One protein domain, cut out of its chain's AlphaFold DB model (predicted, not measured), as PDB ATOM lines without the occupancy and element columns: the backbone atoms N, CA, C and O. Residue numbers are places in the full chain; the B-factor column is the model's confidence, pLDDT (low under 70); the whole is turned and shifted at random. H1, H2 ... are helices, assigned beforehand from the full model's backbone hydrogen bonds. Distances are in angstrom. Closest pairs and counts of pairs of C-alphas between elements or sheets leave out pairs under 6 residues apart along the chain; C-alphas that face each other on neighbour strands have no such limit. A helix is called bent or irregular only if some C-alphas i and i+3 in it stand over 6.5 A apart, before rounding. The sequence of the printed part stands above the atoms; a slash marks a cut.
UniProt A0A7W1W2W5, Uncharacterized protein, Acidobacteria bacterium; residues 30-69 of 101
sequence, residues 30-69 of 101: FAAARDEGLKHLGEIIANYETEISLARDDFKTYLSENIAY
ATOM      1  N   PHE A  30     235.968   1.749 175.804       92.94
ATOM      2  CA  PHE A  30     236.311   1.579 177.217       92.94
ATOM      3  C   PHE A  30     235.509   2.513 178.132       92.94
ATOM      4  O   PHE A  30     235.268   2.163 179.289       92.94
ATOM      5  N   ALA A  31     235.077   3.677 177.632       93.38
ATOM      6  CA  ALA A  31     234.262   4.608 178.403       93.38
ATOM      7  C   ALA A  31     232.869   4.021 178.661       93.38
ATOM      8  O   ALA A  31     232.441   3.985 179.813       93.38
ATOM      9  N   ALA A  32     232.215   3.467 177.636       96.25
ATOM     10  CA  ALA A  32     230.935   2.783 177.794       96.25
ATOM     11  C   ALA A  32     231.043   1.563 178.719       96.25
ATOM     12  O   ALA A  32     230.198   1.388 179.594       96.25
ATOM     13  N   ALA A  33     232.098   0.749 178.583       95.88
ATOM     14  CA  ALA A  33     232.313  -0.406 179.459       95.88
ATOM     15  C   ALA A  33     232.488   0.002 180.935       95.88
ATOM     16  O   ALA A  33     231.899  -0.608 181.830       95.88
ATOM     17  N   ARG A  34     233.261   1.064 181.197       96.19
ATOM     18  CA  ARG A  34     233.402   1.655 182.533       96.19
ATOM     19  C   ARG A  34     232.062   2.172 183.058       96.19
ATOM     20  O   ARG A  34     231.703   1.870 184.194       96.19
ATOM     21  N   ASP A  35     231.354   2.969 182.260       96.94
ATOM     22  CA  ASP A  35     230.099   3.610 182.666       96.94
ATOM     23  C   ASP A  35     229.020   2.573 182.979       96.94
ATOM     24  O   ASP A  35     228.232   2.758 183.906       96.94
ATOM     25  N   GLU A  36     229.015   1.457 182.254       97.81
ATOM     26  CA  GLU A  36     228.166   0.314 182.561       97.81
ATOM     27  C   GLU A  36     228.553  -0.340 183.892       97.81
ATOM     28  O   GLU A  36     227.701  -0.526 184.759       97.81
ATOM     29  N   GLY A  37     229.844  -0.595 184.124       96.88
ATOM     30  CA  GLY A  37     230.319  -1.121 185.408       96.88
ATOM     31  C   GLY A  37     229.900  -0.253 186.603       96.88
ATOM     32  O   GLY A  37     229.483  -0.779 187.635       96.88
ATOM     33  N   LEU A  38     229.921   1.075 186.448       96.50
ATOM     34  CA  LEU A  38     229.480   2.018 187.484       96.50
ATOM     35  C   LEU A  38     227.971   1.942 187.778       96.50
ATOM     36  O   LEU A  38     227.564   2.141 188.923       96.50
ATOM     37  N   LYS A  39     227.134   1.620 186.785       97.75
ATOM     38  CA  LYS A  39     225.694   1.381 187.001       97.75
ATOM     39  C   LYS A  39     225.431   0.048 187.703       97.75
ATOM     40  O   LYS A  39     224.468  -0.059 188.459       97.75
ATOM     41  N   HIS A  40     226.308  -0.934 187.496       97.75
ATOM     42  CA  HIS A  40     226.165  -2.311 187.975       97.75
ATOM     43  C   HIS A  40     227.121  -2.668 189.132       97.75
ATOM     44  O   HIS A  40     227.415  -3.840 189.369       97.75
ATOM     45  N   LEU A  41     227.568  -1.680 189.923       96.50
ATOM     46  CA  LEU A  41     228.505  -1.899 191.039       96.50
ATOM     47  C   LEU A  41     228.043  -2.972 192.032       96.50
ATOM     48  O   LEU A  41     228.863  -3.720 192.552       96.50
ATOM     49  N   GLY A  42     226.737  -3.071 192.296       95.94
ATOM     50  CA  GLY A  42     226.203  -4.084 193.208       95.94
ATOM     51  C   GLY A  42     226.458  -5.519 192.734       95.94
ATOM     52  O   GLY A  42     226.735  -6.385 193.562       95.94
ATOM     53  N   GLU A  43     226.398  -5.759 191.426       97.62
ATOM     54  CA  GLU A  43     226.683  -7.065 190.820       97.62
ATOM     55  C   GLU A  43     228.184  -7.353 190.839       97.62
ATOM     56  O   GLU A  43     228.597  -8.447 191.213       97.62
ATOM     57  N   ILE A  44     229.008  -6.345 190.533       96.38
ATOM     58  CA  ILE A  44     230.468  -6.453 190.625       96.38
ATOM     59  C   ILE A  44     230.875  -6.829 192.049       96.38
ATOM     60  O   ILE A  44     231.569  -7.820 192.240       96.38
ATOM     61  N   ILE A  45     230.403  -6.094 193.056       96.44
ATOM     62  CA  ILE A  45     230.720  -6.384 194.459       96.44
ATOM     63  C   ILE A  45     230.245  -7.790 194.836       96.44
ATOM     64  O   ILE A  45     230.966  -8.502 195.528       96.44
ATOM     65  N   ALA A  46     229.081  -8.216 194.333       95.81
ATOM     66  CA  ALA A  46     228.565  -9.545 194.624       95.81
ATOM     67  C   ALA A  46     229.425 -10.692 194.078       95.81
ATOM     68  O   ALA A  46     229.490 -11.767 194.672       95.81
ATOM     69  N   ASN A  47     230.147 -10.449 192.986       96.31
ATOM     70  CA  ASN A  47     231.078 -11.425 192.431       96.31
ATOM     71  C   ASN A  47     232.374 -11.553 193.247       96.31
ATOM     72  O   ASN A  47     233.037 -12.578 193.146       96.31
ATOM     73  N   TYR A  48     232.734 -10.543 194.048       95.06
ATOM     74  CA  TYR A  48     234.022 -10.484 194.753       95.06
ATOM     75  C   TYR A  48     233.916 -10.524 196.282       95.06
ATOM     76  O   TYR A  48     234.940 -10.587 196.962       95.06
ATOM     77  N   GLU A  49     232.710 -10.504 196.850       92.06
ATOM     78  CA  GLU A  49     232.504 -10.424 198.304       92.06
ATOM     79  C   GLU A  49     232.984 -11.663 199.086       92.06
ATOM     80  O   GLU A  49     233.192 -11.583 200.295       92.06
ATOM     81  N   THR A  50     233.237 -12.795 198.416       92.31
ATOM     82  CA  THR A  50     233.864 -13.985 199.027       92.31
ATOM     83  C   THR A  50     235.394 -13.974 198.958       92.31
ATOM     84  O   THR A  50     236.045 -14.629 199.772       92.31
ATOM     85  N   GLU A  51     235.972 -13.243 198.003       95.25
ATOM     86  CA  GLU A  51     237.418 -13.188 197.757       95.25
ATOM     87  C   GLU A  51     238.077 -12.007 198.474       95.25
ATOM     88  O   GLU A  51     239.231 -12.090 198.902       95.25
ATOM     89  N   ILE A  52     237.345 -10.903 198.625       92.75
ATOM     90  CA  ILE A  52     237.842  -9.657 199.198       92.75
ATOM     91  C   ILE A  52     237.148  -9.411 200.533       92.75
ATOM     92  O   ILE A  52     235.937  -9.217 200.609       92.75
ATOM     93  N   SER A  53     237.943  -9.384 201.604       90.00
ATOM     94  CA  SER A  53     237.459  -9.109 202.959       90.00
ATOM     95  C   SER A  53     237.263  -7.604 203.164       90.00
ATOM     96  O   SER A  53     238.080  -6.928 203.786       90.00
ATOM     97  N   LEU A  54     236.184  -7.075 202.590       91.94
ATOM     98  CA  LEU A  54     235.746  -5.694 202.754       91.94
ATOM     99  C   LEU A  54     234.233  -5.672 202.979       91.94
ATOM    100  O   LEU A  54     233.502  -6.459 202.376       91.94
ATOM    101  N   ALA A  55     233.748  -4.784 203.849       94.12
ATOM    102  CA  ALA A  55     232.310  -4.609 203.998       94.12
ATOM    103  C   ALA A  55     231.718  -4.100 202.678       94.12
ATOM    104  O   ALA A  55     232.324  -3.284 201.986       94.12
ATOM    105  N   ARG A  56     230.515  -4.567 202.329       94.62
ATOM    106  CA  ARG A  56     229.863  -4.229 201.055       94.62
ATOM    107  C   ARG A  56     229.758  -2.717 200.821       94.62
ATOM    108  O   ARG A  56     229.980  -2.260 199.701       94.62
ATOM    109  N   ASP A  57     229.454  -1.961 201.873       95.56
ATOM    110  CA  ASP A  57     229.346  -0.501 201.812       95.56
ATOM    111  C   ASP A  57     230.705   0.161 201.560       95.56
ATOM    112  O   ASP A  57     230.814   0.980 200.650       95.56
ATOM    113  N   ASP A  58     231.758  -0.267 202.265       95.81
ATOM    114  CA  ASP A  58     233.126   0.212 202.025       95.81
ATOM    115  C   ASP A  58     233.580  -0.104 200.594       95.81
ATOM    116  O   ASP A  58     234.229   0.711 199.938       95.81
ATOM    117  N   PHE A  59     233.205  -1.275 200.077       95.50
ATOM    118  CA  PHE A  59     233.541  -1.699 198.722       95.50
ATOM    119  C   PHE A  59     232.871  -0.813 197.671       95.50
ATOM    120  O   PHE A  59     233.501  -0.393 196.697       95.50
ATOM    121  N   LYS A  60     231.598  -0.480 197.899       96.00
ATOM    122  CA  LYS A  60     230.851   0.447 197.057       96.00
ATOM    123  C   LYS A  60     231.469   1.839 197.093       96.00
ATOM    124  O   LYS A  60     231.783   2.360 196.030       96.00
ATOM    125  N   THR A  61     231.702   2.398 198.281       97.19
ATOM    126  CA  THR A  61     232.334   3.715 198.448       97.19
ATOM    127  C   THR A  61     233.704   3.766 197.775       97.19
ATOM    128  O   THR A  61     234.001   4.720 197.056       97.19
ATOM    129  N   TYR A  62     234.507   2.708 197.904       95.88
ATOM    130  CA  TYR A  62     235.804   2.628 197.242       95.88
ATOM    131  C   TYR A  62     235.695   2.746 195.717       95.88
ATOM    132  O   TYR A  62     236.392   3.560 195.106       95.88
ATOM    133  N   LEU A  63     234.793   1.972 195.109       95.75
ATOM    134  CA  LEU A  63     234.610   1.947 193.659       95.75
ATOM    135  C   LEU A  63     233.856   3.168 193.115       95.75
ATOM    136  O   LEU A  63     234.058   3.504 191.957       95.75
ATOM    137  N   SER A  64     232.998   3.840 193.889       95.62
ATOM    138  CA  SER A  64     232.204   4.972 193.380       95.62
ATOM    139  C   SER A  64     232.717   6.354 193.774       95.62
ATOM    140  O   SER A  64     232.440   7.319 193.068       95.62
ATOM    141  N   GLU A  65     233.414   6.477 194.905       95.56
ATOM    142  CA  GLU A  65     233.776   7.775 195.493       95.56
ATOM    143  C   GLU A  65     235.287   7.955 195.668       95.56
ATOM    144  O   GLU A  65     235.791   9.067 195.514       95.56
ATOM    145  N   ASN A  66     236.031   6.891 195.992       94.56
ATOM    146  CA  ASN A  66     237.476   7.007 196.209       94.56
ATOM    147  C   ASN A  66     238.293   6.890 194.916       94.56
ATOM    148  O   ASN A  66     239.369   7.486 194.832       94.56
ATOM    149  N   ILE A  67     237.802   6.143 193.924       95.19
ATOM    150  CA  ILE A  67     238.439   6.023 192.611       95.19
ATOM    151  C   ILE A  67     237.799   7.005 191.630       95.19
ATOM    152  O   ILE A  67     236.596   6.973 191.382       95.19
ATOM    153  N   ALA A  68     238.633   7.835 191.005       95.00
ATOM    154  CA  ALA A  68     238.244   8.616 189.840       95.00
ATOM    155  C   ALA A  68     238.670   7.889 188.559       95.00
ATOM    156  O   ALA A  68     239.847   7.591 188.366       95.00
ATOM    157  N   TYR A  69     237.710   7.629 187.670       95.38
ATOM    158  CA  TYR A  69     237.943   6.956 186.385       95.38
ATOM    159  C   TYR A  69     238.005   7.907 185.180       95.38
ATOM    160  O   TYR A  69     238.081   7.462 184.033       95.38
TER     161      TYR A  69
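AT A GLANCE: This is residues 30 to 69 of the 101 residues of an uncharacterized protein of Acidobacteria bacterium (UniProt A0A7W1W2W5). What shape does this stretch of backbone make? H3, the longest helix by residues, folds back along the rest of the domain and packs on H2, while H1 and H2 turn a corner at the tight link between them. H1 reaches out from that corner, near H3 but touching neither of the other two helices. What is it made of, and how closely is it gathered? The printed part has 40 residues with three named helices, H1, H2 and H3 in that order along the chain, and no named strand, and its class is all helix. It is only just compact, close to loose, with a radius of gyration of the C-alphas of 10.2 A, and it spans 28 by 19 by 13 A.

HOW THE PARTS SIT: What does the longest helix touch? H3, residues 56 to 66, touches H2, residues 41 to 48, and their closest C-alphas are those of Leu 41 and Lys 60, 6.9 A apart. The two run opposite ways at a steep tilt of 58 degrees. Where does the first helix stand? H1, residues 30 to 39, is close to H3 but not clearly touching it: their closest C-alphas are those of Leu 38 and Ser 64, 7.1 A apart, and they run opposite ways at a steep tilt of 41 degrees. H1 and H2 are also close but not clearly touching, about perpendicular at 89 degrees, with the C-alphas of Gly 37 and Ile 44 closest at 7.5 A. How do the helices' backbones run? In H1, H2 and H3 every O i to N i+4 pair is within hydrogen-bond range.

IN THESE COORDINATES: Where is H3? It runs from Arg 56 to Asn 66, 14.4 A from first to last C-alpha, and C-alpha 66 is at (237.476, 7.007, 196.209). H3 is neither bent nor irregular, but only just: C-alphas 63 and 66 are 6.3 A apart. Where are the other two helices? H2 runs from Leu 41, with its C-alpha at (228.505, -1.899, 191.039), to Tyr 48, a length of 10.9 A. H1 runs from Phe 30, with its C-alpha at (236.311, 1.579, 177.217), to Lys 39, a length of 14.4 A.

THE WHOLE: How far does the domain reach? The two C-alphas farthest apart are those of Ala 32 and Ser 53, 28.6 A, while the first and last printed C-alphas, those of Phe 30 and Tyr 69, are 10.8 A apart. How are the helices linked? A tight link of 1 residue joins H1 to H2, and a short link of 7 residues joins H2 to H3. Is anything missing or uncertain? The printed part has no cut, its mean pLDDT is 95.4, and no printed residue is under 70.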